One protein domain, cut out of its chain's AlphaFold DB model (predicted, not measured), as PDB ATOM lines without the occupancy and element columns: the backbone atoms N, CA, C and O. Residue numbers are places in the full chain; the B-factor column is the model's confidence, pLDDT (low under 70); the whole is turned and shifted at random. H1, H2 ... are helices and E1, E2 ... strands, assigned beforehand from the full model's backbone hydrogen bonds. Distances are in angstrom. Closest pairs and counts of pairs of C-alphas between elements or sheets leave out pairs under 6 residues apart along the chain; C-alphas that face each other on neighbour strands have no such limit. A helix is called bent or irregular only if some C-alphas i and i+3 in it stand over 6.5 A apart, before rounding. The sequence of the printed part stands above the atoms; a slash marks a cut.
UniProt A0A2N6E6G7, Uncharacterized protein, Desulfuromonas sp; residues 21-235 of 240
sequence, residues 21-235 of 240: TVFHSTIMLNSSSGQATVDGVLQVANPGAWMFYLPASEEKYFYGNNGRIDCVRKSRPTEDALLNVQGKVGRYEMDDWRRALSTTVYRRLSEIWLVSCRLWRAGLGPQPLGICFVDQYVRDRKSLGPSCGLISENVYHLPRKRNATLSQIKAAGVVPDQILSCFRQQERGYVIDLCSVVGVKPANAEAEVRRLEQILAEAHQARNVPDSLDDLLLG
ATOM      1  N   THR A  21     -24.334  26.283  35.636       91.38
ATOM      2  CA  THR A  21     -25.215  26.723  34.557       91.38
ATOM      3  C   THR A  21     -24.393  27.470  33.532       91.38
ATOM      4  O   THR A  21     -23.656  28.393  33.875       91.38
ATOM      5  N   VAL A  22     -24.514  27.049  32.278       94.19
ATOM      6  CA  VAL A  22     -23.764  27.623  31.163       94.19
ATOM      7  C   VAL A  22     -24.734  28.211  30.150       94.19
ATOM      8  O   VAL A  22     -25.735  27.585  29.797       94.19
ATOM      9  N   PHE A  23     -24.429  29.414  29.674       96.38
ATOM     10  CA  PHE A  23     -25.166  30.079  28.608       96.38
ATOM     11  C   PHE A  23     -24.240  30.286  27.423       96.38
ATOM     12  O   PHE A  23     -23.234  30.984  27.544       96.38
ATOM     13  N   HIS A  24     -24.621  29.730  26.282       97.56
ATOM     14  CA  HIS A  24     -23.965  29.979  25.010       97.56
ATOM     15  C   HIS A  24     -24.842  30.850  24.132       97.56
ATOM     16  O   HIS A  24     -26.053  30.644  24.019       97.56
ATOM     17  N   SER A  25     -24.212  31.797  23.450       97.44
ATOM     18  CA  SER A  25     -24.901  32.585  22.436       97.44
ATOM     19  C   SER A  25     -25.151  31.744  21.191       97.44
ATOM     20  O   SER A  25     -26.208  31.846  20.568       97.44
ATOM     21  N   THR A  26     -24.199  30.902  20.785       98.00
ATOM     22  CA  THR A  26     -24.350  30.106  19.566       98.00
ATOM     23  C   THR A  26     -23.627  28.770  19.643       98.00
ATOM     24  O   THR A  26     -22.450  28.698  19.989       98.00
ATOM     25  N   ILE A  27     -24.315  27.714  19.199       98.38
ATOM     26  CA  ILE A  27     -23.682  26.437  18.856       98.38
ATOM     27  C   ILE A  27     -23.986  26.092  17.404       98.38
ATOM     28  O   ILE A  27     -25.146  25.965  17.015       98.38
ATOM     29  N   MET A  28     -22.932  25.884  16.616       98.25
ATOM     30  CA  MET A  28     -23.011  25.423  15.232       98.25
ATOM     31  C   MET A  28     -22.488  23.995  15.127       98.25
ATOM     32  O   MET A  28     -21.287  23.773  15.248       98.25
ATOM     33  N   LEU A  29     -23.370  23.032  14.875       98.00
ATOM     34  CA  LEU A  29     -23.008  21.637  14.650       98.00
ATOM     35  C   LEU A  29     -22.926  21.335  13.150       98.00
ATOM     36  O   LEU A  29     -23.885  21.548  12.407       98.00
ATOM     37  N   ASN A  30     -21.808  20.757  12.726       95.62
ATOM     38  CA  ASN A  30     -21.698  20.062  11.453       95.62
ATOM     39  C   ASN A  30     -21.833  18.558  11.709       95.62
ATOM     40  O   ASN A  30     -20.902  17.903  12.187       95.62
ATOM     41  N   SER A  31     -23.007  18.005  11.401       89.62
ATOM     42  CA  SER A  31     -23.302  16.599  11.678       89.62
ATOM     43  C   SER A  31     -22.486  15.648  10.801       89.62
ATOM     44  O   SER A  31     -22.235  14.520  11.217       89.62
ATOM     45  N   SER A  32     -22.024  16.096   9.628       88.88
ATOM     46  CA  SER A  32     -21.196  15.275   8.735       88.88
ATOM     47  C   SER A  32     -19.753  15.119   9.221       88.88
ATOM     48  O   SER A  32     -19.183  14.040   9.079       88.88
ATOM     49  N   SER A  33     -19.169  16.165   9.817       93.06
ATOM     50  CA  SER A  33     -17.786  16.130  10.313       93.06
ATOM     51  C   SER A  33     -17.670  15.784  11.797       93.06
ATOM     52  O   SER A  33     -16.561  15.551  12.271       93.06
ATOM     53  N   GLY A  34     -18.780  15.769  12.544       94.19
ATOM     54  CA  GLY A  34     -18.747  15.582  13.997       94.19
ATOM     55  C   GLY A  34     -18.044  16.734  14.717       94.19
ATOM     56  O   GLY A  34     -17.431  16.537  15.761       94.19
ATOM     57  N   GLN A  35     -18.089  17.939  14.147       97.06
ATOM     58  CA  GLN A  35     -17.495  19.137  14.735       97.06
ATOM     59  C   GLN A  35     -18.586  20.109  15.169       97.06
ATOM     60  O   GLN A  35     -19.576  20.302  14.459       97.06
ATOM     61  N   ALA A  36     -18.376  20.755  16.311       97.94
ATOM     62  CA  ALA A  36     -19.209  21.843  16.794       97.94
ATOM     63  C   ALA A  36     -18.364  23.097  17.017       97.94
ATOM     64  O   ALA A  36     -17.245  23.015  17.507       97.94
ATOM     65  N   THR A  37     -18.896  24.263  16.670       98.19
ATOM     66  CA  THR A  37     -18.349  25.555  17.097       98.19
ATOM     67  C   THR A  37     -19.258  26.119  18.177       98.19
ATOM     68  O   THR A  37     -20.435  26.348  17.907       98.19
ATOM     69  N   VAL A  38     -18.726  26.321  19.377       98.12
ATOM     70  CA  VAL A  38     -19.439  26.863  20.543       98.12
ATOM     71  C   VAL A  38     -18.870  28.241  20.833       98.12
ATOM     72  O   VAL A  38     -17.688  28.343  21.144       98.12
ATOM     73  N   ASP A  39     -19.668  29.292  20.648       97.75
ATOM     74  CA  ASP A  39     -19.244  30.693  20.810       97.75
ATOM     75  C   ASP A  39     -17.897  31.012  20.118       97.75
ATOM     76  O   ASP A  39     -17.027  31.694  20.651       97.75
ATOM     77  N   GLY A  40     -17.706  30.472  18.910       97.19
ATOM     78  CA  GLY A  40     -16.486  30.649  18.111       97.19
ATOM     79  C   GLY A  40     -15.369  29.630  18.377       97.19
ATOM     80  O   GLY A  40     -14.413  29.574  17.607       97.19
ATOM     81  N   VAL A  41     -15.493  28.776  19.397       97.69
ATOM     82  CA  VAL A  41     -14.495  27.751  19.736       97.69
ATOM     83  C   VAL A  41     -14.847  26.414  19.090       97.69
ATOM     84  O   VAL A  41     -15.904  25.840  19.353       97.69
ATOM     85  N   LEU A  42     -13.943  25.896  18.255       97.69
ATOM     86  CA  LEU A  42     -14.097  24.597  17.603       97.69
ATOM     87  C   LEU A  42     -13.845  23.444  18.585       97.69
ATOM     88  O   LEU A  42     -12.826  23.407  19.269       97.69
ATOM     89  N   GLN A  43     -14.753  22.471  18.601       97.44
ATOM     90  CA  GLN A  43     -14.709  21.283  19.448       97.44
ATOM     91  C   GLN A  43     -15.161  20.037  18.676       97.44
ATOM     92  O   GLN A  43     -15.913  20.114  17.700       97.44
ATOM     93  N   VAL A  44     -14.721  18.864  19.138       97.06
ATOM     94  CA  VAL A  44     -15.244  17.575  18.663       97.06
ATOM     95  C   VAL A  44     -16.586  17.305  19.336       97.06
ATOM     96  O   VAL A  44     -16.715  17.435  20.553       97.06
ATOM     97  N   ALA A  45     -17.571  16.901  18.542       97.06
ATOM     98  CA  ALA A  45     -18.886  16.494  18.998       97.06
ATOM     99  C   ALA A  45     -19.110  15.006  18.713       97.06
ATOM    100  O   ALA A  45     -18.880  14.522  17.607       97.06
ATOM    101  N   ASN A  46     -19.638  14.295  19.702       94.94
ATOM    102  CA  ASN A  46     -20.060  12.909  19.575       94.94
ATOM    103  C   ASN A  46     -21.573  12.882  19.306       94.94
ATOM    104  O   ASN A  46     -22.358  13.118  20.233       94.94
ATOM    105  N   PRO A  47     -22.016  12.625  18.061       93.25
ATOM    106  CA  PRO A  47     -23.429  12.662  17.721       93.25
ATOM    107  C   PRO A  47     -24.167  11.432  18.259       93.25
ATOM    108  O   PRO A  47     -23.773  10.288  18.038       93.25
ATOM    109  N   GLY A  48     -25.290  11.669  18.929       92.56
ATOM    110  CA  GLY A  48     -26.325  10.674  19.202       92.56
ATOM    111  C   GLY A  48     -27.531  10.870  18.283       92.56
ATOM    112  O   GLY A  48     -27.489  11.642  17.328       92.56
ATOM    113  N   ALA A  49     -28.634  10.169  18.569       92.75
ATOM    114  CA  ALA A  49     -29.868  10.275  17.779       92.75
ATOM    115  C   ALA A  49     -30.724  11.504  18.138       92.75
ATOM    116  O   ALA A  49     -31.364  12.072  17.259       92.75
ATOM    117  N   TRP A  50     -30.728  11.893  19.414       95.44
ATOM    118  CA  TRP A  50     -31.549  12.980  19.981       95.44
ATOM    119  C   TRP A  50     -30.720  14.108  20.588       95.44
ATOM    120  O   TRP A  50     -31.197  15.228  20.745       95.44
ATOM    121  N   MET A  51     -29.478  13.791  20.940       96.19
ATOM    122  CA  MET A  51     -28.528  14.712  21.532       96.19
ATOM    123  C   MET A  51     -27.157  14.497  20.908       96.19
ATOM    124  O   MET A  51     -26.886  13.413  20.389       96.19
ATOM    125  N   PHE A  52     -26.283  15.484  21.022       96.31
ATOM    126  CA  PHE A  52     -24.848  15.333  20.798       96.31
ATOM    127  C   PHE A  52     -24.092  15.705  22.074       96.31
ATOM    128  O   PHE A  52     -24.579  16.493  22.882       96.31
ATOM    129  N   TYR A  53     -22.921  15.106  22.267       96.25
ATOM    130  CA  TYR A  53     -22.070  15.317  23.435       96.25
ATOM    131  C   TYR A  53     -20.791  16.052  23.041       96.25
ATOM    132  O   TYR A  53     -20.176  15.695  22.041       96.25
ATOM    133  N   LEU A  54     -20.383  17.035  23.836       96.62
ATOM    134  CA  LEU A  54     -19.104  17.731  23.749       96.62
ATOM    135  C   LEU A  54     -18.197  17.216  24.876       96.62
ATOM    136  O   LEU A  54     -18.367  17.608  26.031       96.62
ATOM    137  N   PRO A  55     -17.239  16.314  24.589       93.31
ATOM    138  CA  PRO A  55     -16.444  15.681  25.639       93.31
ATOM    139  C   PRO A  55     -15.546  16.642  26.414       93.31
ATOM    140  O   PRO A  55     -15.281  16.401  27.585       93.31
ATOM    141  N   ALA A  56     -15.072  17.713  25.767       92.62
ATOM    142  CA  ALA A  56     -14.162  18.676  26.383       92.62
ATOM    143  C   ALA A  56     -14.837  19.515  27.483       92.62
ATOM    144  O   ALA A  56     -14.178  19.861  28.460       92.62
ATOM    145  N   SER A  57     -16.134  19.809  27.343       94.38
ATOM    146  CA  SER A  57     -16.922  20.584  28.312       94.38
ATOM    147  C   SER A  57     -17.892  19.741  29.150       94.38
ATOM    148  O   SER A  57     -18.520  20.256  30.069       94.38
ATOM    149  N   GLU A  58     -17.996  18.440  28.864       95.75
ATOM    150  CA  GLU A  58     -18.949  17.509  29.482       95.75
ATOM    151  C   GLU A  58     -20.434  17.851  29.249       95.75
ATOM    152  O   GLU A  58     -21.320  17.407  29.984       95.75
ATOM    153  N   GLU A  59     -20.722  18.588  28.181       96.94
ATOM    154  CA  GLU A  59     -22.061  19.075  27.858       96.94
ATOM    155  C   GLU A  59     -22.762  18.189  26.825       96.94
ATOM    156  O   GLU A  59     -22.193  17.812  25.799       96.94
ATOM    157  N   LYS A  60     -24.040  17.882  27.056       96.94
ATOM    158  CA  LYS A  60     -24.921  17.189  26.108       96.94
ATOM    159  C   LYS A  60     -26.057  18.106  25.706       96.94
ATOM    160  O   LYS A  60     -26.851  18.468  26.563       96.94
ATOM    161  N   TYR A  61     -26.219  18.374  24.417       97.75
ATOM    162  CA  TYR A  61     -27.277  19.246  23.900       97.75
ATOM    163  C   TYR A  61     -28.319  18.460  23.125       97.75
ATOM    164  O   TYR A  61     -27.966  17.558  22.364       97.75
ATOM    165  N   PHE A  62     -29.594  18.829  23.260       97.94
ATOM    166  CA  PHE A  62     -30.628  18.341  22.353       97.94
ATOM    167  C   PHE A  62     -30.406  18.882  20.946       97.94
ATOM    168  O   PHE A  62     -30.053  20.051  20.753       97.94
ATOM    169  N   TYR A  63     -30.711  18.055  19.949       97.50
ATOM    170  CA  TYR A  63     -31.074  18.605  18.653       97.50
ATOM    171  C   TYR A  63     -32.372  19.394  18.840       97.50
ATOM    172  O   TYR A  63     -33.403  18.811  19.166       97.50
ATOM    173  N   GLY A  64     -32.296  20.715  18.696       96.00
ATOM    174  CA  GLY A  64     -33.445  21.610  18.790       96.00
ATOM    175  C   GLY A  64     -33.986  21.973  17.410       96.00
ATOM    176  O   GLY A  64     -33.225  22.053  16.448       96.00
ATOM    177  N   ASN A  65     -35.291  22.214  17.314       96.88
ATOM    178  CA  ASN A  65     -35.938  22.872  16.184       96.88
ATOM    179  C   ASN A  65     -37.052  23.784  16.717       96.88
ATOM    180  O   ASN A  65     -38.104  23.308  17.143       96.88
ATOM    181  N   ASN A  66     -36.793  25.090  16.732       95.75
ATOM    182  CA  ASN A  66     -37.650  26.133  17.293       95.75
ATOM    183  C   ASN A  66     -38.084  25.826  18.738       95.75
ATOM    184  O   ASN A  66     -39.272  25.831  19.060       95.75
ATOM    185  N   GLY A  67     -37.121  25.490  19.606       95.62
ATOM    186  CA  GLY A  67     -37.373  25.184  21.021       95.62
ATOM    187  C   GLY A  67     -38.040  23.829  21.293       95.62
ATOM    188  O   GLY A  67     -38.379  23.533  22.440       95.62
ATOM    189  N   ARG A  68     -38.222  22.979  20.276       97.56
ATOM    190  CA  ARG A  68     -38.696  21.590  20.413       97.56
ATOM    191  C   ARG A  68     -37.577  20.596  20.158       97.56
ATOM    192  O   ARG A  68     -36.628  20.917  19.446       97.56
ATOM    193  N   ILE A  69     -37.684  19.399  20.727       96.06
ATOM    194  CA  ILE A  69     -36.705  18.341  20.467       96.06
ATOM    195  C   ILE A  69     -36.837  17.820  19.034       96.06
ATOM    196  O   ILE A  69     -37.930  17.697  18.484       96.06
ATOM    197  N   ASP A  70     -35.704  17.464  18.450       96.19
ATOM    198  CA  ASP A  70     -35.592  16.893  17.119       96.19
ATOM    199  C   ASP A  70     -34.739  15.615  17.150       96.19
ATOM    200  O   ASP A  70     -34.044  15.308  18.121       96.19
ATOM    201  N   CYS A  71     -34.797  14.845  16.067       95.31
ATOM    202  CA  CYS A  71     -34.042  13.609  15.907       95.31
ATOM    203  C   CYS A  71     -33.225  13.664  14.612       95.31
ATOM    204  O   CYS A  71     -33.700  14.154  13.596       95.31
ATOM    205  N   VAL A  72     -32.009  13.123  14.604       93.31
ATOM    206  CA  VAL A  72     -31.193  13.030  13.369       93.31
ATOM    207  C   VAL A  72     -31.124  11.615  12.807       93.31
ATOM    208  O   VAL A  72     -30.465  11.364  11.799       93.31
ATOM    209  N   ARG A  73     -31.787  10.644  13.445       91.06
ATOM    210  CA  ARG A  73     -31.805   9.273  12.927       91.06
ATOM    211  C   ARG A  73     -32.626   9.192  11.645       91.06
ATOM    212  O   ARG A  73     -33.725   9.726  11.570       91.06
ATOM    213  N   LYS A  74     -32.163   8.355  10.711       90.00
ATOM    214  CA  LYS A  74     -32.864   8.011   9.458       90.00
ATOM    215  C   LYS A  74     -34.311   7.530   9.659       90.00
ATOM    216  O   LYS A  74     -35.123   7.649   8.757       90.00
ATOM    217  N   SER A  75     -34.626   6.961  10.823       90.00
ATOM    218  CA  SER A  75     -35.973   6.493  11.159       90.00
ATOM    219  C   SER A  75     -36.938   7.605  11.582       90.00
ATOM    220  O   SER A  75     -38.096   7.294  11.841       90.00
ATOM    221  N   ARG A  76     -36.483   8.856  11.726       94.56
ATOM    222  CA  ARG A  76     -37.368   9.993  11.992       94.56
ATOM    223  C   ARG A  76     -38.321  10.171  10.801       94.56
ATOM    224  O   ARG A  76     -37.830  10.299   9.679       94.56
ATOM    225  N   PRO A  77     -39.646  10.215  11.019       94.62
ATOM    226  CA  PRO A  77     -40.601  10.530   9.964       94.62
ATOM    227  C   PRO A  77     -40.336  11.909   9.340       94.62
ATOM    228  O   PRO A  77     -39.861  12.837  10.004       94.62
ATOM    229  N   THR A  78     -40.655  12.049   8.056       93.81
ATOM    230  CA  THR A  78     -40.703  13.355   7.388       93.81
ATOM    231  C   THR A  78     -41.893  14.167   7.905       93.81
ATOM    232  O   THR A  78     -42.836  13.601   8.455       93.81
ATOM    233  N   GLU A  79     -41.878  15.486   7.703       92.25
ATOM    234  CA  GLU A  79     -43.013  16.344   8.085       92.25
ATOM    235  C   GLU A  79     -44.316  15.913   7.390       92.25
ATOM    236  O   GLU A  79     -45.362  15.844   8.025       92.25
ATOM    237  N   ASP A  80     -44.235  15.514   6.118       92.56
ATOM    238  CA  ASP A  80     -45.371  14.959   5.376       92.56
ATOM    239  C   ASP A  80     -45.906  13.661   6.010       92.56
ATOM    240  O   ASP A  80     -47.108  13.517   6.241       92.56
ATOM    241  N   ALA A  81     -45.016  12.742   6.399       92.94
ATOM    242  CA  ALA A  81     -45.419  11.502   7.054       92.94
ATOM    243  C   ALA A  81     -46.065  11.749   8.428       92.94
ATOM    244  O   ALA A  81     -47.013  11.055   8.790       92.94
ATOM    245  N   LEU A  82     -45.596  12.748   9.186       92.62
ATOM    246  CA  LEU A  82     -46.200  13.113  10.473       92.62
ATOM    247  C   LEU A  82     -47.661  13.558  10.320       92.62
ATOM    248  O   LEU A  82     -48.467  13.296  11.217       92.62
ATOM    249  N   LEU A  83     -48.011  14.190   9.197       90.88
ATOM    250  CA  LEU A  83     -49.365  14.670   8.916       90.88
ATOM    251  C   LEU A  83     -50.263  13.575   8.332       90.88
ATOM    252  O   LEU A  83     -51.421  13.459   8.727       90.88
ATOM    253  N   ASN A  84     -49.720  12.758   7.428       90.38
ATOM    254  CA  ASN A  84     -50.534  11.948   6.520       90.38
ATOM    255  C   ASN A  84     -50.483  10.439   6.789       90.38
ATOM    256  O   ASN A  84     -51.319   9.697   6.275       90.38
ATOM    257  N   VAL A  85     -49.527   9.956   7.588       88.31
ATOM    258  CA  VAL A  85     -49.326   8.517   7.814       88.31
ATOM    259  C   VAL A  85     -49.801   8.106   9.209       88.31
ATOM    260  O   VAL A  85     -49.642   8.830  10.191       88.31
ATOM    261  N   GLN A  86     -50.388   6.912   9.297       91.69
ATOM    262  CA  GLN A  86     -50.771   6.260  10.552       91.69
ATOM    263  C   GLN A  86     -50.018   4.935  10.728       91.69
ATOM    264  O   GLN A  86     -49.469   4.384   9.774       91.69
ATOM    265  N   GLY A  87     -50.002   4.423  11.959       92.25
ATOM    266  CA  GLY A  87     -49.319   3.178  12.322       92.25
ATOM    267  C   GLY A  87     -47.863   3.383  12.744       92.25
ATOM    268  O   GLY A  87     -47.486   4.444  13.242       92.25
ATOM    269  N   LYS A  88     -47.035   2.348  12.562       90.94
ATOM    270  CA  LYS A  88     -45.673   2.296  13.112       90.94
ATOM    271  C   LYS A  88     -44.611   2.856  12.174       90.94
ATOM    272  O   LYS A  88     -44.549   2.497  11.002       90.94
ATOM    273  N   VAL A  89     -43.670   3.609  12.746       90.12
ATOM    274  CA  VAL A  89     -42.391   3.958  12.112       90.12
ATOM    275  C   VAL A  89     -41.240   3.453  12.975       90.12
ATOM    276  O   VAL A  89     -40.954   3.950  14.071       90.12
ATOM    277  N   GLY A  90     -40.560   2.426  12.466       88.25
ATOM    278  CA  GLY A  90     -39.554   1.692  13.220       88.25
ATOM    279  C   GLY A  90     -40.192   0.928  14.379       88.25
ATOM    280  O   GLY A  90     -40.974   0.008  14.166       88.25
ATOM    281  N   ARG A  91     -39.828   1.285  15.613       89.06
ATOM    282  CA  ARG A  91     -40.323   0.620  16.834       89.06
ATOM    283  C   ARG A  91     -41.473   1.362  17.516       89.06
ATOM    284  O   ARG A  91     -41.946   0.882  18.536       89.06
ATOM    285  N   TYR A  92     -41.862   2.524  17.002       92.69
ATOM    286  CA  TYR A  92     -42.762   3.462  17.668       92.69
ATOM    287  C   TYR A  92     -44.004   3.701  16.827       92.69
ATOM    288  O   TYR A  92     -43.927   3.646  15.596       92.69
ATOM    289  N   GLU A  93     -45.123   3.983  17.485       94.56
ATOM    290  CA  GLU A  93     -46.313   4.469  16.793       94.56
ATOM    291  C   GLU A  93     -46.071   5.894  16.286       94.56
ATOM    292  O   GLU A  93     -45.255   6.643  16.835       94.56
ATOM    293  N   MET A  94     -46.785   6.301  15.238       95.19
ATOM    294  CA  MET A  94     -46.689   7.669  14.730       95.19
ATOM    295  C   MET A  94     -47.062   8.700  15.805       95.19
ATOM    296  O   MET A  94     -46.456   9.766  15.872       95.19
ATOM    297  N   ASP A  95     -47.991   8.371  16.703       94.94
ATOM    298  CA  ASP A  95     -48.365   9.248  17.816       94.94
ATOM    299  C   ASP A  95     -47.241   9.438  18.838       94.94
ATOM    300  O   ASP A  95     -47.111  10.522  19.413       94.94
ATOM    301  N   ASP A  96     -46.383   8.433  19.033       95.19
ATOM    302  CA  ASP A  96     -45.180   8.594  19.852       95.19
ATOM    303  C   ASP A  96     -44.225   9.590  19.189       95.19
ATOM    304  O   ASP A  96     -43.687  10.471  19.860       95.19
ATOM    305  N   TRP A  97     -44.044   9.486  17.868       96.19
ATOM    306  CA  TRP A  97     -43.216  10.413  17.096       96.19
ATOM    307  C   TRP A  97     -43.755  11.840  17.126       96.19
ATOM    308  O   TRP A  97     -42.990  12.761  17.411       96.19
ATOM    309  N   ARG A  98     -45.057  12.029  16.887       96.50
ATOM    310  CA  ARG A  98     -45.718  13.341  16.967       96.50
ATOM    311  C   ARG A  98     -45.513  13.963  18.342       96.50
ATOM    312  O   ARG A  98     -45.067  15.103  18.432       96.50
ATOM    313  N   ARG A  99     -45.763  13.192  19.405       95.81
ATOM    314  CA  ARG A  99     -45.584  13.642  20.790       95.81
ATOM    315  C   ARG A  99     -44.132  14.000  21.089       95.81
ATOM    316  O   ARG A  99     -43.874  15.019  21.725       95.81
ATOM    317  N   ALA A 100     -43.185  13.182  20.635       95.94
ATOM    318  CA  ALA A 100     -41.766  13.449  20.812       95.94
ATOM    319  C   ALA A 100     -41.383  14.776  20.153       95.94
ATOM    320  O   ALA A 100     -40.908  15.673  20.835       95.94
ATOM    321  N   LEU A 101     -41.672  14.941  18.862       96.62
ATOM    322  CA  LEU A 101     -41.287  16.128  18.091       96.62
ATOM    323  C   LEU A 101     -42.088  17.389  18.467       96.62
ATOM    324  O   LEU A 101     -41.672  18.504  18.158       96.62
ATOM    325  N   SER A 102     -43.219  17.248  19.165       96.44
ATOM    326  CA  SER A 102     -43.935  18.377  19.768       96.44
ATOM    327  C   SER A 102     -43.417  18.768  21.156       96.44
ATOM    328  O   SER A 102     -43.800  19.821  21.659       96.44
ATOM    329  N   THR A 103     -42.593  17.933  21.799       97.56
ATOM    330  CA  THR A 103     -42.090  18.177  23.159       97.56
ATOM    331  C   THR A 103     -41.054  19.303  23.154       97.56
ATOM    332  O   THR A 103     -40.134  19.304  22.333       97.56
ATOM    333  N   THR A 104     -41.179  20.255  24.080       97.81
ATOM    334  CA  THR A 104     -40.209  21.350  24.240       97.81
ATOM    335  C   THR A 104     -38.857  20.811  24.721       97.81
ATOM    336  O   THR A 104     -38.787  19.801  25.429       97.81
ATOM    337  N   VAL A 105     -37.759  21.479  24.359       97.62
ATOM    338  CA  VAL A 105     -36.421  21.109  24.859       97.62
ATOM    339  C   VAL A 105     -36.350  21.201  26.389       97.62
ATOM    340  O   VAL A 105     -35.755  20.330  27.017       97.62
ATOM    341  N   TYR A 106     -37.044  22.171  26.997       97.25
ATOM    342  CA  TYR A 106     -37.100  22.336  28.453       97.25
ATOM    343  C   TYR A 106     -37.837  21.192  29.132       97.25
ATOM    344  O   TYR A 106     -37.292  20.608  30.061       97.25
ATOM    345  N   ARG A 107     -39.013  20.792  28.625       97.69
ATOM    346  CA  ARG A 107     -39.747  19.635  29.149       97.69
ATOM    347  C   ARG A 107     -38.866  18.396  29.164       97.69
ATOM    348  O   ARG A 107     -38.802  17.680  30.164       97.69
ATOM    349  N   ARG A 108     -38.175  18.137  28.048       97.38
ATOM    350  CA  ARG A 108     -37.304  16.967  27.943       97.38
ATOM    351  C   ARG A 108     -36.095  17.076  28.870       97.38
ATOM    352  O   ARG A 108     -35.733  16.075  29.487       97.38
ATOM    353  N   LEU A 109     -35.501  18.263  29.003       96.94
ATOM    354  CA  LEU A 109     -34.421  18.503  29.958       96.94
ATOM    355  C   LEU A 109     -34.880  18.236  31.394       96.94
ATOM    356  O   LEU A 109     -34.178  17.542  32.118       96.94
ATOM    357  N   SER A 110     -36.065  18.702  31.791       96.25
ATOM    358  CA  SER A 110     -36.628  18.475  33.127       96.25
ATOM    359  C   SER A 110     -36.809  16.988  33.438       96.25
ATOM    360  O   SER A 110     -36.421  16.526  34.513       96.25
ATOM    361  N   GLU A 111     -37.349  16.210  32.493       97.00
ATOM    362  CA  GLU A 111     -37.480  14.754  32.638       97.00
ATOM    363  C   GLU A 111     -36.107  14.086  32.819       97.00
ATOM    364  O   GLU A 111     -35.906  13.310  33.758       97.00
ATOM    365  N   ILE A 112     -35.147  14.417  31.949       96.31
ATOM    366  CA  ILE A 112     -33.797  13.841  31.968       96.31
ATOM    367  C   ILE A 112     -33.017  14.262  33.209       96.31
ATOM    368  O   ILE A 112     -32.289  13.440  33.767       96.31
ATOM    369  N   TRP A 113     -33.184  15.499  33.670       95.25
ATOM    370  CA  TRP A 113     -32.547  16.008  34.875       95.25
ATOM    371  C   TRP A 113     -32.969  15.189  36.094       95.25
ATOM    372  O   TRP A 113     -32.128  14.616  36.789       95.25
ATOM    373  N   LEU A 114     -34.281  15.055  36.316       94.75
ATOM    374  CA  LEU A 114     -34.815  14.302  37.451       94.75
ATOM    375  C   LEU A 114     -34.398  12.830  37.402       94.75
ATOM    376  O   LEU A 114     -34.020  12.258  38.427       94.75
ATOM    377  N   VAL A 115     -34.419  12.219  36.214       96.56
ATOM    378  CA  VAL A 115     -33.941  10.845  36.008       96.56
ATOM    379  C   VAL A 115     -32.450  10.724  36.328       96.56
ATOM    380  O   VAL A 115     -32.063   9.804  37.048       96.56
ATOM    381  N   SER A 116     -31.622  11.654  35.857       95.69
ATOM    382  CA  SER A 116     -30.174  11.669  36.113       95.69
ATOM    383  C   SER A 116     -29.874  11.780  37.606       95.69
ATOM    384  O   SER A 116     -29.120  10.969  38.140       95.69
ATOM    385  N   CYS A 117     -30.537  12.701  38.310       93.38
ATOM    386  CA  CYS A 117     -30.412  12.865  39.759       93.38
ATOM    387  C   CYS A 117     -30.782  11.587  40.518       93.38
ATOM    388  O   CYS A 117     -30.053  11.152  41.410       93.38
ATOM    389  N   ARG A 118     -31.900  10.956  40.150       94.75
ATOM    390  CA  ARG A 118     -32.370   9.705  40.756       94.75
ATOM    391  C   ARG A 118     -31.401   8.546  40.529       94.75
ATOM    392  O   ARG A 118     -31.059   7.832  41.472       94.75
ATOM    393  N   LEU A 119     -30.915   8.385  39.299       96.12
ATOM    394  CA  LEU A 119     -29.931   7.359  38.958       96.12
ATOM    395  C   LEU A 119     -28.612   7.581  39.696       96.12
ATOM    396  O   LEU A 119     -28.058   6.621  40.225       96.12
ATOM    397  N   TRP A 120     -28.113   8.814  39.761       94.56
ATOM    398  CA  TRP A 120     -26.889   9.144  40.489       94.56
ATOM    399  C   TRP A 120     -27.008   8.846  41.986       94.56
ATOM    400  O   TRP A 120     -26.166   8.136  42.533       94.56
ATOM    401  N   ARG A 121     -28.100   9.277  42.636       91.94
ATOM    402  CA  ARG A 121     -28.377   8.978  44.057       91.94
ATOM    403  C   ARG A 121     -28.433   7.478  44.346       91.94
ATOM    404  O   ARG A 121     -28.012   7.039  45.410       91.94
ATOM    405  N   ALA A 122     -28.904   6.681  43.388       94.75
ATOM    406  CA  ALA A 122     -28.913   5.223  43.477       94.75
ATOM    407  C   ALA A 122     -27.566   4.561  43.095       94.75
ATOM    408  O   ALA A 122     -27.464   3.332  43.091       94.75
ATOM    409  N   GLY A 123     -26.536   5.335  42.732       95.00
ATOM    410  CA  GLY A 123     -25.246   4.829  42.251       95.00
ATOM    411  C   GLY A 123     -25.326   4.142  40.880       95.00
ATOM    412  O   GLY A 123     -24.519   3.264  40.559       95.00
ATOM    413  N   LEU A 124     -26.334   4.479  40.073       96.69
ATOM    414  CA  LEU A 124     -26.638   3.858  38.782       96.69
ATOM    415  C   LEU A 124     -26.232   4.717  37.581       96.69
ATOM    416  O   LEU A 124     -25.952   4.142  36.531       96.69
ATOM    417  N   GLY A 125     -26.167   6.039  37.730       95.88
ATOM    418  CA  GLY A 125     -25.790   6.991  36.678       95.88
ATOM    419  C   GLY A 125     -24.617   7.892  37.085       95.88
ATOM    420  O   GLY A 125     -24.261   7.910  38.265       95.88
ATOM    421  N   PRO A 126     -24.002   8.601  36.120       94.69
ATOM    422  CA  PRO A 126     -23.028   9.660  36.403       94.69
ATOM    423  C   PRO A 126     -23.687  10.818  37.162       94.69
ATOM    424  O   PRO A 126     -24.905  11.003  37.060       94.69
ATOM    425  N   GLN A 127     -22.904  11.608  37.899       93.00
ATOM    426  CA  GLN A 127     -23.428  12.800  38.558       93.00
ATOM    427  C   GLN A 127     -23.906  13.821  37.509       93.00
ATOM    428  O   GLN A 127     -23.142  14.175  36.605       93.00
ATOM    429  N   PRO A 128     -25.149  14.325  37.606       93.44
ATOM    430  CA  PRO A 128     -25.538  15.530  36.889       93.44
ATOM    431  C   PRO A 128     -24.833  16.734  37.526       93.44
ATOM    432  O   PRO A 128     -24.946  16.980  38.727       93.44
ATOM    433  N   LEU A 129     -24.082  17.463  36.709       92.94
ATOM    434  CA  LEU A 129     -23.238  18.582  37.124       92.94
ATOM    435  C   LEU A 129     -23.876  19.932  36.819       92.94
ATOM    436  O   LEU A 129     -23.379  20.946  37.290       92.94
ATOM    437  N   GLY A 130     -24.950  19.973  36.031       93.06
ATOM    438  CA  GLY A 130     -25.522  21.245  35.629       93.06
ATOM    439  C   GLY A 130     -26.362  21.202  34.369       93.06
ATOM    440  O   GLY A 130     -26.612  20.142  33.797       93.06
ATOM    441  N   ILE A 131     -26.768  22.377  33.921       95.25
ATOM    442  CA  ILE A 131     -27.557  22.572  32.708       95.25
ATOM    443  C   ILE A 131     -26.865  23.577  31.796       95.25
ATOM    444  O   ILE A 131     -26.106  24.437  32.245       95.25
ATOM    445  N   CYS A 132     -27.141  23.480  30.505       96.50
ATOM    446  CA  CYS A 132     -26.633  24.427  29.526       96.50
ATOM    447  C   CYS A 132     -27.752  24.932  28.614       96.50
ATOM    448  O   CYS A 132     -28.688  24.199  28.284       96.50
ATOM    449  N   PHE A 133     -27.642  26.192  28.206       97.62
ATOM    450  CA  PHE A 133     -28.584  26.891  27.342       97.62
ATOM    451  C   PHE A 133     -27.884  27.422  26.095       97.62
ATOM    452  O   PHE A 133     -26.703  27.766  26.131       97.62
ATOM    453  N   VAL A 134     -28.631  27.484  24.997       97.69
ATOM    454  CA  VAL A 134     -28.193  28.023  23.711       97.69
ATOM    455  C   VAL A 134     -29.276  28.927  23.155       97.69
ATOM    456  O   VAL A 134     -30.375  28.445  22.870       97.69
ATOM    457  N   ASP A 135     -28.936  30.193  22.914       96.69
ATOM    458  CA  ASP A 135     -29.850  31.140  22.266       96.69
ATOM    459  C   ASP A 135     -30.088  30.737  20.803       96.69
ATOM    460  O   ASP A 135     -31.222  30.672  20.324       96.69
ATOM    461  N   GLN A 136     -28.999  30.426  20.091       97.75
ATOM    462  CA  GLN A 136     -29.025  30.107  18.671       97.75
ATOM    463  C   GLN A 136     -28.306  28.789  18.363       97.75
ATOM    464  O   GLN A 136     -27.081  28.712  18.262       97.75
ATOM    465  N   TYR A 137     -29.087  27.736  18.142       98.25
ATOM    466  CA  TYR A 137     -28.610  26.461  17.626       98.25
ATOM    467  C   TYR A 137     -28.636  26.470  16.097       98.25
ATOM    468  O   TYR A 137     -29.628  26.848  15.467       98.25
ATOM    469  N   VAL A 138     -27.533  26.055  15.489       98.12
ATOM    470  CA  VAL A 138     -27.390  25.892  14.043       98.12
ATOM    471  C   VAL A 138     -26.924  24.468  13.777       98.12
ATOM    472  O   VAL A 138     -25.965  23.999  14.385       98.12
ATOM    473  N   ARG A 139     -27.570  23.780  12.838       96.88
ATOM    474  CA  ARG A 139     -27.149  22.451  12.378       96.88
ATOM    475  C   ARG A 139     -27.070  22.444  10.867       96.88
ATOM    476  O   ARG A 139     -28.024  22.856  10.213       96.88
ATOM    477  N   ASP A 140     -25.944  22.000  10.320       95.38
ATOM    478  CA  ASP A 140     -25.734  21.867   8.873       95.38
ATOM    479  C   ASP A 140     -26.135  23.140   8.099       95.38
ATOM    480  O   ASP A 140     -26.834  23.098   7.089       95.38
ATOM    481  N   ARG A 141     -25.692  24.299   8.614       94.62
ATOM    482  CA  ARG A 141     -25.963  25.655   8.087       94.62
ATOM    483  C   ARG A 141     -27.422  26.121   8.175       94.62
ATOM    484  O   ARG A 141     -27.748  27.183   7.655       94.62
ATOM    485  N   LYS A 142     -28.294  25.379   8.855       96.50
ATOM    486  CA  LYS A 142     -29.675  25.786   9.124       96.50
ATOM    487  C   LYS A 142     -29.802  26.330  10.543       96.50
ATOM    488  O   LYS A 142     -29.470  25.635  11.501       96.50
ATOM    489  N   SER A 143     -30.306  27.556  10.664       97.06
ATOM    490  CA  SER A 143     -30.719  28.135  11.945       97.06
ATOM    491  C   SER A 143     -31.962  27.410  12.464       97.06
ATOM    492  O   SER A 143     -32.937  27.247  11.727       97.06
ATOM    493  N   LEU A 144     -31.898  26.933  13.707       97.38
ATOM    494  CA  LEU A 144     -32.936  26.119  14.343       97.38
ATOM    495  C   LEU A 144     -33.456  26.722  15.657       97.38
ATOM    496  O   LEU A 144     -34.289  26.106  16.315       97.38
ATOM    497  N   GLY A 145     -33.004  27.919  16.034       96.19
ATOM    498  CA  GLY A 145     -33.461  28.629  17.231       96.19
ATOM    499  C   GLY A 145     -32.868  28.071  18.530       96.19
ATOM    500  O   GLY A 145     -31.819  27.428  18.488       96.19
ATOM    501  N   PRO A 146     -33.502  28.310  19.687       96.44
ATOM    502  CA  PRO A 146     -32.918  27.967  20.977       96.44
ATOM    503  C   PRO A 146     -32.896  26.459  21.244       96.44
ATOM    504  O   PRO A 146     -33.758  25.704  20.780       96.44
ATOM    505  N   SER A 147     -31.921  26.034  22.046       97.75
ATOM    506  CA  SER A 147     -31.805  24.671  22.570       97.75
ATOM    507  C   SER A 147     -31.267  24.686  24.005       97.75
ATOM    508  O   SER A 147     -30.929  25.734  24.555       97.75
ATOM    509  N   CYS A 148     -31.205  23.517  24.632       97.81
ATOM    510  CA  CYS A 148     -30.625  23.342  25.956       97.81
ATOM    511  C   CYS A 148     -30.050  21.930  26.123       97.81
ATOM    512  O   CYS A 148     -30.140  21.081  25.225       97.81
ATOM    513  N   GLY A 149     -29.448  21.680  27.278       97.19
ATOM    514  CA  GLY A 149     -28.714  20.459  27.531       97.19
ATOM    515  C   GLY A 149     -28.403  20.189  28.998       97.19
ATOM    516  O   GLY A 149     -28.761  20.955  29.892       97.19
ATOM    517  N   LEU A 150     -27.742  19.056  29.220       96.00
ATOM    518  CA  LEU A 150     -27.299  18.560  30.518       96.00
ATOM    519  C   LEU A 150     -25.770  18.538  30.560       96.00
ATOM    520  O   LEU A 150     -25.133  18.038  29.634       96.00
ATOM    521  N   ILE A 151     -25.203  18.978  31.674       96.06
ATOM    522  CA  ILE A 151     -23.802  18.774  32.032       96.06
ATOM    523  C   ILE A 151     -23.745  17.568  32.972       96.06
ATOM    524  O   ILE A 151     -24.478  17.511  33.961       96.06
ATOM    525  N   SER A 152     -22.912  16.575  32.669       94.44
ATOM    526  CA  SER A 152     -22.812  15.341  33.465       94.44
ATOM    527  C   SER A 152     -21.389  14.820  33.474       94.44
ATOM    528  O   SER A 152     -20.756  14.876  32.422       94.44
ATOM    529  N   GLU A 153     -20.946  14.218  34.581       93.50
ATOM    530  CA  GLU A 153     -19.622  13.588  34.657       93.50
ATOM    531  C   GLU A 153     -19.336  12.716  33.437       93.50
ATOM    532  O   GLU A 153     -20.172  11.914  32.984       93.50
ATOM    533  N   ASN A 154     -18.112  12.825  32.935       92.75
ATOM    534  CA  ASN A 154     -17.642  11.930  31.904       92.75
ATOM    535  C   ASN A 154     -17.547  10.493  32.443       92.75
ATOM    536  O   ASN A 154     -16.652  10.136  33.212       92.75
ATOM    537  N   VAL A 155     -18.446   9.626  31.969       92.62
ATOM    538  CA  VAL A 155     -18.508   8.210  32.359       92.62
ATOM    539  C   VAL A 155     -17.178   7.475  32.160       92.62
ATOM    540  O   VAL A 155     -16.875   6.534  32.893       92.62
ATOM    541  N   TYR A 156     -16.340   7.905  31.211       91.69
ATOM    542  CA  TYR A 156     -15.035   7.296  30.962       91.69
ATOM    543  C   TYR A 156     -14.004   7.586  32.063       91.69
ATOM    544  O   TYR A 156     -13.006   6.866  32.154       91.69
ATOM    545  N   HIS A 157     -14.257   8.560  32.935       93.12
ATOM    546  CA  HIS A 157     -13.437   8.832  34.116       93.12
ATOM    547  C   HIS A 157     -13.916   8.062  35.361       93.12
ATOM    548  O   HIS A 157     -13.172   7.939  36.331       93.12
ATOM    549  N   LEU A 158     -15.110   7.456  35.324       92.25
ATOM    550  CA  LEU A 158     -15.692   6.730  36.459       92.25
ATOM    551  C   LEU A 158     -15.214   5.268  36.541       92.25
ATOM    552  O   LEU A 158     -15.025   4.622  35.505       92.25
ATOM    553  N   PRO A 159     -15.054   4.666  37.736       94.44
ATOM    554  CA  PRO A 159     -14.691   3.253  37.862       94.44
ATOM    555  C   PRO A 159     -15.704   2.332  37.188       94.44
ATOM    556  O   PRO A 159     -16.906   2.548  37.259       94.44
ATOM    557  N   ARG A 160     -15.241   1.247  36.564       95.81
ATOM    558  CA  ARG A 160     -16.163   0.253  35.998       95.81
ATOM    559  C   ARG A 160     -16.934  -0.460  37.109       95.81
ATOM    560  O   ARG A 160     -16.338  -0.909  38.086       95.81
ATOM    561  N   LYS A 161     -18.237  -0.649  36.909       95.31
ATOM    562  CA  LYS A 161     -19.097  -1.476  37.767       95.31
ATOM    563  C   LYS A 161     -19.970  -2.412  36.937       95.31
ATOM    564  O   LYS A 161     -19.968  -2.374  35.710       95.31
ATOM    565  N   ARG A 162     -20.713  -3.290  37.614       96.50
ATOM    566  CA  ARG A 162     -21.705  -4.143  36.949       96.50
ATOM    567  C   ARG A 162     -22.855  -3.287  36.425       96.50
ATOM    568  O   ARG A 162     -23.266  -2.337  37.091       96.50
ATOM    569  N   ASN A 163     -23.389  -3.676  35.270       97.44
ATOM    570  CA  ASN A 163     -24.592  -3.067  34.719       97.44
ATOM    571  C   ASN A 163     -25.740  -3.131  35.733       97.44
ATOM    572  O   ASN A 163     -25.947  -4.147  36.404       97.44
ATOM    573  N   ALA A 164     -26.490  -2.039  35.818       96.88
ATOM    574  CA  ALA A 164     -27.724  -1.957  36.567       96.88
ATOM    575  C   ALA A 164     -28.759  -2.928  35.988       96.88
ATOM    576  O   ALA A 164     -28.954  -3.025  34.773       96.88
ATOM    577  N   THR A 165     -29.450  -3.630  36.875       97.06
ATOM    578  CA  THR A 165     -30.633  -4.420  36.535       97.06
ATOM    579  C   THR A 165     -31.843  -3.515  36.324       97.06
ATOM    580  O   THR A 165     -31.925  -2.414  36.873       97.06
ATOM    581  N   LEU A 166     -32.837  -4.002  35.580       97.25
ATOM    582  CA  LEU A 166     -34.090  -3.275  35.378       97.25
ATOM    583  C   LEU A 166     -34.800  -2.956  36.705       97.25
ATOM    584  O   LEU A 166     -35.338  -1.864  36.868       97.25
ATOM    585  N   SER A 167     -34.770  -3.887  37.663       97.75
ATOM    586  CA  SER A 167     -35.353  -3.685  38.992       97.75
ATOM    587  C   SER A 167     -34.656  -2.567  39.761       97.75
ATOM    588  O   SER A 167     -35.336  -1.770  40.395       97.75
ATOM    589  N   GLN A 168     -33.325  -2.452  39.666       97.94
ATOM    590  CA  GLN A 168     -32.584  -1.340  40.274       97.94
ATOM    591  C   GLN A 168     -32.940   0.003  39.628       97.94
ATOM    592  O   GLN A 168     -33.158   0.974  40.345       97.94
ATOM    593  N   ILE A 169     -33.056   0.052  38.296       98.00
ATOM    594  CA  ILE A 169     -33.469   1.270  37.578       98.00
ATOM    595  C   ILE A 169     -34.867   1.707  38.043       98.00
ATOM    596  O   ILE A 169     -35.061   2.860  38.415       98.00
ATOM    597  N   LYS A 170     -35.828   0.778  38.105       97.62
ATOM    598  CA  LYS A 170     -37.182   1.067  38.602       97.62
ATOM    599  C   LYS A 170     -37.190   1.493  40.073       97.62
ATOM    600  O   LYS A 170     -37.880   2.447  40.415       97.62
ATOM    601  N   ALA A 171     -36.402   0.831  40.922       97.38
ATOM    602  CA  ALA A 171     -36.272   1.166  42.342       97.38
ATOM    603  C   ALA A 171     -35.674   2.563  42.574       97.38
ATOM    604  O   ALA A 171     -35.985   3.193  43.577       97.38
ATOM    605  N   ALA A 172     -34.885   3.084  41.629       96.00
ATOM    606  CA  ALA A 172     -34.430   4.473  41.644       96.00
ATOM    607  C   ALA A 172     -35.548   5.483  41.300       96.00
ATOM    608  O   ALA A 172     -35.295   6.680  41.235       96.00
ATOM    609  N   GLY A 173     -36.784   5.041  41.049       96.81
ATOM    610  CA  GLY A 173     -37.886   5.913  40.645       96.81
ATOM    611  C   GLY A 173     -37.810   6.315  39.172       96.81
ATOM    612  O   GLY A 173     -38.198   7.428  38.814       96.81
ATOM    613  N   VAL A 174     -37.294   5.439  38.311       97.19
ATOM    614  CA  VAL A 174     -37.201   5.669  36.866       97.19
ATOM    615  C   VAL A 174     -38.181   4.761  36.130       97.19
ATOM    616  O   VAL A 174     -38.245   3.561  36.391       97.19
ATOM    617  N   VAL A 175     -38.921   5.333  35.184       97.25
ATOM    618  CA  VAL A 175     -39.756   4.620  34.214       97.25
ATOM    619  C   VAL A 175     -38.951   4.485  32.917       97.25
ATOM    620  O   VAL A 175     -38.760   5.482  32.216       97.25
ATOM    621  N   PRO A 176     -38.441   3.281  32.595       94.94
ATOM    622  CA  PRO A 176     -37.725   3.032  31.349       94.94
ATOM    623  C   PRO A 176     -38.618   3.276  30.134       94.94
ATOM    624  O   PRO A 176     -39.837   3.122  30.201       94.94
ATOM    625  N   ASP A 177     -38.001   3.595  29.005       91.62
ATOM    626  CA  ASP A 177     -38.709   3.687  27.736       91.62
ATOM    627  C   ASP A 177     -39.114   2.302  27.200       91.62
ATOM    628  O   ASP A 177     -38.601   1.261  27.617       91.62
ATOM    629  N   GLN A 178     -40.011   2.276  26.212       88.44
ATOM    630  CA  GLN A 178     -40.576   1.019  25.708       88.44
ATOM    631  C   GLN A 178     -39.546   0.055  25.092       88.44
ATOM    632  O   GLN A 178     -39.758  -1.152  25.075       88.44
ATOM    633  N   ILE A 179     -38.423   0.574  24.580       89.94
ATOM    634  CA  ILE A 179     -37.354  -0.248  23.990       89.94
ATOM    635  C   ILE A 179     -36.215  -0.533  24.971       89.94
ATOM    636  O   ILE A 179     -35.178  -1.062  24.550       89.94
ATOM    637  N   LEU A 180     -36.374  -0.152  26.240       93.31
ATOM    638  CA  LEU A 180     -35.397  -0.334  27.309       93.31
ATOM    639  C   LEU A 180     -33.996   0.172  26.918       93.31
ATOM    640  O   LEU A 180     -32.997  -0.507  27.159       93.31
ATOM    641  N   SER A 181     -33.911   1.326  26.251       90.50
ATOM    642  CA  SER A 181     -32.652   1.932  25.793       90.50
ATOM    643  C   SER A 181     -31.687   2.137  26.959       90.50
ATOM    644  O   SER A 181     -30.575   1.617  26.907       90.50
ATOM    645  N   CYS A 182     -32.159   2.736  28.053       90.81
ATOM    646  CA  CYS A 182     -31.374   2.996  29.259       90.81
ATOM    647  C   CYS A 182     -30.845   1.732  29.953       90.81
ATOM    648  O   CYS A 182     -29.830   1.768  30.641       90.81
ATOM    649  N   PHE A 183     -31.514   0.591  29.767       94.38
ATOM    650  CA  PHE A 183     -31.061  -0.698  30.287       94.38
ATOM    651  C   PHE A 183     -30.071  -1.384  29.336       94.38
ATOM    652  O   PHE A 183     -29.081  -1.953  29.795       94.38
ATOM    653  N   ARG A 184     -30.321  -1.329  28.020       93.19
ATOM    654  CA  ARG A 184     -29.499  -1.999  26.998       93.19
ATOM    655  C   ARG A 184     -28.193  -1.269  26.689       93.19
ATOM    656  O   ARG A 184     -27.234  -1.921  26.296       93.19
ATOM    657  N   GLN A 185     -28.164   0.054  26.828       91.38
ATOM    658  CA  GLN A 185     -27.049   0.918  26.425       91.38
ATOM    659  C   GLN A 185     -26.396   1.557  27.652       91.38
ATOM    660  O   GLN A 185     -26.410   2.772  27.844       91.38
ATOM    661  N   GLN A 186     -25.868   0.699  28.522       95.44
ATOM    662  CA  GLN A 186     -25.082   1.121  29.675       95.44
ATOM    663  C   GLN A 186     -23.604   1.155  29.309       95.44
ATOM    664  O   GLN A 186     -23.108   0.243  28.651       95.44
ATOM    665  N   GLU A 187     -22.897   2.166  29.798       95.12
ATOM    666  CA  GLU A 187     -21.463   2.332  29.573       95.12
ATOM    667  C   GLU A 187     -20.737   2.192  30.908       95.12
ATOM    668  O   GLU A 187     -21.109   2.827  31.894       95.12
ATOM    669  N   ARG A 188     -19.729   1.313  30.976       96.12
ATOM    670  CA  ARG A 188     -18.968   1.013  32.213       96.12
ATOM    671  C   ARG A 188     -19.831   0.645  33.436       96.12
ATOM    672  O   ARG A 188     -19.375   0.773  34.573       96.12
ATOM    673  N   GLY A 189     -21.053   0.160  33.215       96.19
ATOM    674  CA  GLY A 189     -22.017  -0.159  34.271       96.19
ATOM    675  C   GLY A 189     -22.940   0.987  34.682       96.19
ATOM    676  O   GLY A 189     -23.702   0.821  35.638       96.19
ATOM    677  N   TYR A 190     -22.876   2.134  34.001       97.50
ATOM    678  CA  TYR A 190     -23.706   3.308  34.257       97.50
ATOM    679  C   TYR A 190     -24.790   3.476  33.197       97.50
ATOM    680  O   TYR A 190     -24.562   3.288  32.000       97.50
ATOM    681  N   VAL A 191     -25.972   3.881  33.648       96.50
ATOM    682  CA  VAL A 191     -27.093   4.255  32.787       96.50
ATOM    683  C   VAL A 191     -26.834   5.657  32.237       96.50
ATOM    684  O   VAL A 191     -26.830   6.620  33.001       96.50
ATOM    685  N   ILE A 192     -26.599   5.759  30.925       92.75
ATOM    686  CA  ILE A 192     -26.227   7.026  30.269       92.75
ATOM    687  C   ILE A 192     -27.116   7.418  29.082       92.75
ATOM    688  O   ILE A 192     -27.149   8.595  28.724       92.75
ATOM    689  N   ASP A 193     -27.824   6.462  28.474       90.38
ATOM    690  CA  ASP A 193     -28.743   6.724  27.365       90.38
ATOM    691  C   ASP A 193     -30.167   6.898  27.897       90.38
ATOM    692  O   ASP A 193     -30.827   5.933  28.287       90.38
ATOM    693  N   LEU A 194     -30.617   8.150  27.966       92.62
ATOM    694  CA  LEU A 194     -31.924   8.530  28.513       92.62
ATOM    695  C   LEU A 194     -32.898   9.017  27.428       92.62
ATOM    696  O   LEU A 194     -34.073   9.266  27.712       92.62
ATOM    697  N   CYS A 195     -32.423   9.140  26.184       89.31
ATOM    698  CA  CYS A 195     -33.188   9.706  25.082       89.31
ATOM    699  C   CYS A 195     -33.679   8.633  24.114       89.31
ATOM    700  O   CYS A 195     -32.911   7.948  23.444       89.31
ATOM    701  N   SER A 196     -34.990   8.580  23.935       89.75
ATOM    702  CA  SER A 196     -35.630   7.868  22.834       89.75
ATOM    703  C   SER A 196     -36.904   8.613  22.431       89.75
ATOM    704  O   SER A 196     -37.182   9.668  22.997       89.75
ATOM    705  N   VAL A 197     -37.680   8.097  21.468       90.00
ATOM    706  CA  VAL A 197     -38.932   8.762  21.040       90.00
ATOM    707  C   VAL A 197     -39.848   9.002  22.252       90.00
ATOM    708  O   VAL A 197     -40.243  10.127  22.532       90.00
ATOM    709  N   VAL A 198     -40.117   7.959  23.043       89.06
ATOM    710  CA  VAL A 198     -40.879   8.104  24.297       89.06
ATOM    711  C   VAL A 198     -40.000   8.728  25.391       89.06
ATOM    712  O   VAL A 198     -40.459   9.594  26.144       89.06
ATOM    713  N   GLY A 199     -38.719   8.354  25.418       88.25
ATOM    714  CA  GLY A 199     -37.741   8.786  26.410       88.25
ATOM    715  C   GLY A 199     -37.972   8.162  27.785       88.25
ATOM    716  O   GLY A 199     -39.049   7.647  28.093       88.25
ATOM    717  N   VAL A 200     -36.925   8.176  28.600       93.94
ATOM    718  CA  VAL A 200     -36.988   7.732  29.994       93.94
ATOM    719  C   VAL A 200     -37.657   8.818  30.834       93.94
ATOM    720  O   VAL A 200     -37.400  10.001  30.618       93.94
ATOM    721  N   LYS A 201     -38.499   8.433  31.798       96.19
ATOM    722  CA  LYS A 201     -39.250   9.387  32.628       96.19
ATOM    723  C   LYS A 201     -39.022   9.171  34.122       96.19
ATOM    724  O   LYS A 201     -38.813   8.033  34.550       96.19
ATOM    725  N   PRO A 202     -39.107  10.223  34.947       96.44
ATOM    726  CA  PRO A 202     -39.167  10.062  36.391       96.44
ATOM    727  C   PRO A 202     -40.550   9.521  36.801       96.44
ATOM    728  O   PRO A 202     -41.585  10.026  36.371       96.44
ATOM    729  N   ALA A 203     -40.587   8.480  37.633       95.81
ATOM    730  CA  ALA A 203     -41.833   7.941  38.180       95.81
ATOM    731  C   ALA A 203     -42.515   8.956  39.114       95.81
ATOM    732  O   ALA A 203     -41.842   9.541  39.963       95.81
ATOM    733  N   ASN A 204     -43.835   9.124  38.982       95.25
ATOM    734  CA  ASN A 204     -44.673   9.947  39.868       95.25
ATOM    735  C   ASN A 204     -44.177  11.393  40.071       95.25
ATOM    736  O   ASN A 204     -44.319  11.916  41.166       95.25
ATOM    737  N   ALA A 205     -43.581  12.019  39.048       94.94
ATOM    738  CA  ALA A 205     -42.922  13.326  39.192       94.94
ATOM    739  C   ALA A 205     -43.455  14.412  38.240       94.94
ATOM    740  O   ALA A 205     -42.737  15.331  37.856       94.94
ATOM    741  N   GLU A 206     -44.691  14.277  37.755       95.94
ATOM    742  CA  GLU A 206     -45.239  15.177  36.733       95.94
ATOM    743  C   GLU A 206     -45.303  16.641  37.205       95.94
ATOM    744  O   GLU A 206     -45.069  17.557  36.416       95.94
ATOM    745  N   ALA A 207     -45.594  16.872  38.489       93.62
ATOM    746  CA  ALA A 207     -45.626  18.214  39.063       93.62
ATOM    747  C   ALA A 207     -44.222  18.838  39.105       93.62
ATOM    748  O   ALA A 207     -44.051  19.990  38.709       93.62
ATOM    749  N   GLU A 208     -43.213  18.065  39.506       92.50
ATOM    750  CA  GLU A 208     -41.814  18.492  39.534       92.50
ATOM    751  C   GLU A 208     -41.282  18.757  38.129       92.50
ATOM    752  O   GLU A 208     -40.583  19.748  37.922       92.50
ATOM    753  N   VAL A 209     -41.644  17.917  37.152       95.31
ATOM    754  CA  VAL A 209     -41.260  18.137  35.753       95.31
ATOM    755  C   VAL A 209     -41.852  19.450  35.242       95.31
ATOM    756  O   VAL A 209     -41.114  20.242  34.667       95.31
ATOM    757  N   ARG A 210     -43.144  19.725  35.482       95.88
ATOM    758  CA  ARG A 210     -43.770  20.997  35.073       95.88
ATOM    759  C   ARG A 210     -43.132  22.208  35.746       95.88
ATOM    760  O   ARG A 210     -42.872  23.207  35.081       95.88
ATOM    761  N   ARG A 211     -42.851  22.116  37.048       93.19
ATOM    762  CA  ARG A 211     -42.188  23.191  37.795       93.19
ATOM    763  C   ARG A 211     -40.796  23.477  37.233       93.19
ATOM    764  O   ARG A 211     -40.468  24.632  36.989       93.19
ATOM    765  N   LEU A 212     -39.992  22.438  37.003       93.50
ATOM    766  CA  LEU A 212     -38.667  22.587  36.402       93.50
ATOM    767  C   LEU A 212     -38.743  23.130  34.977       93.50
ATOM    768  O   LEU A 212     -37.927  23.964  34.619       93.50
ATOM    769  N   GLU A 213     -39.701  22.680  34.167       95.31
ATOM    770  CA  GLU A 213     -39.868  23.162  32.793       95.31
ATOM    771  C   GLU A 213     -40.076  24.680  32.765       95.31
ATOM    772  O   GLU A 213     -39.407  25.374  31.999       95.31
ATOM    773  N   GLN A 214     -40.949  25.189  33.639       94.19
ATOM    774  CA  GLN A 214     -41.194  26.621  33.770       94.19
ATOM    775  C   GLN A 214     -39.931  27.376  34.203       94.19
ATOM    776  O   GLN A 214     -39.546  28.344  33.551       94.19
ATOM    777  N   ILE A 215     -39.244  26.896  35.243       91.38
ATOM    778  CA  ILE A 215     -38.022  27.537  35.753       91.38
ATOM    779  C   ILE A 215     -36.927  27.565  34.686       91.38
ATOM    780  O   ILE A 215     -36.253  28.577  34.533       91.38
ATOM    781  N   LEU A 216     -36.745  26.481  33.927       93.69
ATOM    782  CA  LEU A 216     -35.754  26.428  32.851       93.69
ATOM    783  C   LEU A 216     -36.085  27.416  31.728       93.69
ATOM    784  O   LEU A 216     -35.180  28.057  31.196       93.69
ATOM    785  N   ALA A 217     -37.365  27.549  31.370       93.81
ATOM    786  CA  ALA A 217     -37.800  28.506  30.361       93.81
ATOM    787  C   ALA A 217     -37.558  29.957  30.812       93.81
ATOM    788  O   ALA A 217     -37.009  30.750  30.047       93.81
ATOM    789  N   GLU A 218     -37.908  30.287  32.058       92.25
ATOM    790  CA  GLU A 218     -37.679  31.606  32.662       92.25
ATOM    791  C   GLU A 218     -36.180  31.911  32.802       92.25
ATOM    792  O   GLU A 218     -35.734  32.994  32.427       92.25
ATOM    793  N   ALA A 219     -35.384  30.940  33.261       90.56
ATOM    794  CA  ALA A 219     -33.938  31.076  33.416       90.56
ATOM    795  C   ALA A 219     -33.239  31.359  32.080       90.56
ATOM    796  O   ALA A 219     -32.352  32.213  32.007       90.56
ATOM    797  N   HIS A 220     -33.664  30.683  31.006       92.50
ATOM    798  CA  HIS A 220     -33.131  30.942  29.672       92.50
ATOM    799  C   HIS A 220     -33.460  32.365  29.208       92.50
ATOM    800  O   HIS A 220     -32.567  33.092  28.781       92.50
ATOM    801  N   GLN A 221     -34.717  32.794  29.353       89.94
ATOM    802  CA  GLN A 221     -35.149  34.138  28.955       89.94
ATOM    803  C   GLN A 221     -34.447  35.243  29.753       89.94
ATOM    804  O   GLN A 221     -34.031  36.248  29.180       89.94
ATOM    805  N   ALA A 222     -34.291  35.052  31.062       88.69
ATOM    806  CA  ALA A 222     -33.642  36.013  31.944       88.69
ATOM    807  C   ALA A 222     -32.108  35.996  31.838       88.69
ATOM    808  O   ALA A 222     -31.458  36.881  32.395       88.69
ATOM    809  N   ARG A 223     -31.527  34.983  31.174       84.75
ATOM    810  CA  ARG A 223     -30.088  34.659  31.224       84.75
ATOM    811  C   ARG A 223     -29.544  34.639  32.652       84.75
ATOM    812  O   ARG A 223     -28.433  35.093  32.918       84.75
ATOM    813  N   ASN A 224     -30.353  34.138  33.574       80.94
ATOM    814  CA  ASN A 224     -30.034  34.096  34.987       80.94
ATOM    815  C   ASN A 224     -30.566  32.802  35.590       80.94
ATOM    816  O   ASN A 224     -31.608  32.300  35.181       80.94
ATOM    817  N   VAL A 225     -29.854  32.278  36.577       70.94
ATOM    818  CA  VAL A 225     -30.283  31.120  37.353       70.94
ATOM    819  C   VAL A 225     -31.039  31.642  38.565       70.94
ATOM    820  O   VAL A 225     -30.438  32.330  39.384       70.94
ATOM    821  N   PRO A 226     -32.342  31.358  38.707       63.44
ATOM    822  CA  PRO A 226     -33.036  31.683  39.943       63.44
ATOM    823  C   PRO A 226     -32.433  30.867  41.093       63.44
ATOM    824  O   PRO A 226     -32.180  29.679  40.899       63.44
ATOM    825  N   ASP A 227     -32.326  31.433  42.298       62.28
ATOM    826  CA  ASP A 227     -31.890  30.698  43.507       62.28
ATOM    827  C   ASP A 227     -32.697  29.395  43.711       62.28
ATOM    828  O   ASP A 227     -32.183  28.364  44.140       62.28
ATOM    829  N   SER A 228     -33.969  29.402  43.286       57.66
ATOM    830  CA  SER A 228     -34.861  28.235  43.310       57.66
ATOM    831  C   SER A 228     -34.397  27.048  42.457       57.66
ATOM    832  O   SER A 228     -34.810  25.915  42.714       57.66
ATOM    833  N   LEU A 229     -33.576  27.290  41.430       61.22
ATOM    834  CA  LEU A 229     -33.034  26.239  40.583       61.22
ATOM    835  C   LEU A 229     -31.987  25.456  41.372       61.22
ATOM    836  O   LEU A 229     -32.080  24.238  41.395       61.22
ATOM    837  N   ASP A 230     -31.100  26.109  42.123       57.25
ATOM    838  CA  ASP A 230     -30.178  25.397  43.009       57.25
ATOM    839  C   ASP A 230     -30.938  24.578  44.058       57.25
ATOM    840  O   ASP A 230     -30.665  23.392  44.191       57.25
ATOM    841  N   ASP A 231     -31.987  25.097  44.696       58.12
ATOM    842  CA  ASP A 231     -32.783  24.309  45.655       58.12
ATOM    843  C   ASP A 231     -33.453  23.060  45.036       58.12
ATOM    844  O   ASP A 231     -33.496  21.984  45.649       58.12
ATOM    845  N   LEU A 232     -33.940  23.165  43.795       59.06
ATOM    846  CA  LEU A 232     -34.576  22.064  43.055       59.06
ATOM    847  C   LEU A 232     -33.574  21.073  42.454       59.06
ATOM    848  O   LEU A 232     -33.816  19.862  42.456       59.06
ATOM    849  N   LEU A 233     -32.450  21.564  41.939       59.25
ATOM    850  CA  LEU A 233     -31.361  20.759  41.395       59.25
ATOM    851  C   LEU A 233     -30.576  20.081  42.538       59.25
ATOM    852  O   LEU A 233     -30.081  18.960  42.377       59.25
ATOM    853  N   LEU A 234     -30.487  20.712  43.715       55.56
ATOM    854  CA  LEU A 234     -29.882  20.151  44.922       55.56
ATOM    855  C   LEU A 234     -30.796  19.121  45.593       55.56
ATOM    856  O   LEU A 234     -30.296  18.120  46.115       55.56
ATOM    857  N   GLY A 235     -32.108  19.306  45.451       51.62
ATOM    858  CA  GLY A 235     -33.146  18.449  45.992       51.62
ATOM    859  C   GLY A 235     -33.157  18.477  47.508       51.62
ATOM    860  O   GLY A 235     -33.050  17.419  48.124       51.62
TER     861      GLY A 235
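What this domain is: This is residues 21 to 235 of the 240 residues of an uncharacterized protein of Desulfuromonas sp (UniProt A0A2N6E6G7). A strongly twisted sheet of seven strands folds back on itself, curled like part of a barrel, with the long helix H3 packed along E7 and the equally long H6 crossing H3. H1 and H2 lie off to one side, H4 comes close to H3 near the later end of that helix, and H5 is near H4, these four clear of the sheet. The printed part has 215 residues, with seven named helices and seven named strands in the order E1 E2 E3 E4 E5 H1 H2 H3 E6 E7 H4 H5 H6 H7; its class is mixed, helices and strands. The mixed sheet runs E3 E2 E1 E6 E7 E5 E4. The whole is compact, with a radius of gyration of the C-alphas of 16.6 A and spans of 42 by 41 by 34 A.

How they stand to each other: E1, residues 21 to 30, E2, 35 to 38, and E3, 41 to 44, form a meander, each strand the antiparallel neighbour of the one before; N 28 and O 37 are 2.8 A apart, N 36 and O 43 2.9 A. E4, residues 51 to 54, and E5, 59 to 62, form a hairpin, with N 54 and O 59 at 2.8 A. H1, residues 79 to 84, and H2, 94 to 102, form a helical hairpin and only just touch, with 3 pairs of C-alphas within 8 A, the closest those of Leu 82 and Arg 98, 6.5 A. E6, residues 128 to 139, is parallel to E1, with N 24 and O 133 at 2.9 A. E7, residues 142 to 152, forms a hairpin with E6, N 149 and O 132 at 2.8 A, and is antiparallel to E5, N 60 and O 150 at 2.8 A. This is a folded sheet, one sheet bent back into two leaves: E3 E2 E1 face E7 E5 E4, with E6 as the hinge. H3, residues 105 to 121, is on the sheet over E7 at a height of 9.0 A. H4, residues 166 to 171, is close to H3 but not clearly touching, C-alphas 119 and 169 being closest at 7.2 A; H5, residues 181 to 184, is apart from H3. H6, residues 206 to 222, touches H3 at a steep tilt of 60 degrees, opposite ways, the closest C-alphas being those of Arg 107 and Glu 213, 5.1 A. H7, residues 227 to 234, only just touches H6, with 3 pairs within 8 A. In H1, H2, H3, H4, H6 and H7 every O i to N i+4 pair is within hydrogen-bond range; H5 is too short for one.

Where its parts are: E1 begins at C-alpha 21 (-25.215, 26.723, 34.557), spans 24.3 A and bends by 76 degrees at residue 25. E6 spans 25.5 A and E7 27.4 A. H3 spans 24.1 A from C-alpha 105 (-36.421, 21.109, 24.859), H6 24.3 A; H7 ends at C-alpha 234 (-29.882, 20.151, 44.922).

The domain as a whole: The printed part has no cut; its farthest C-alphas, Asn 84 and Pro 159, are 48.4 A apart. The links E5 to H1, E7 to H4 and H5 to H6 are long. Residues 226 to 235 have pLDDT under 70.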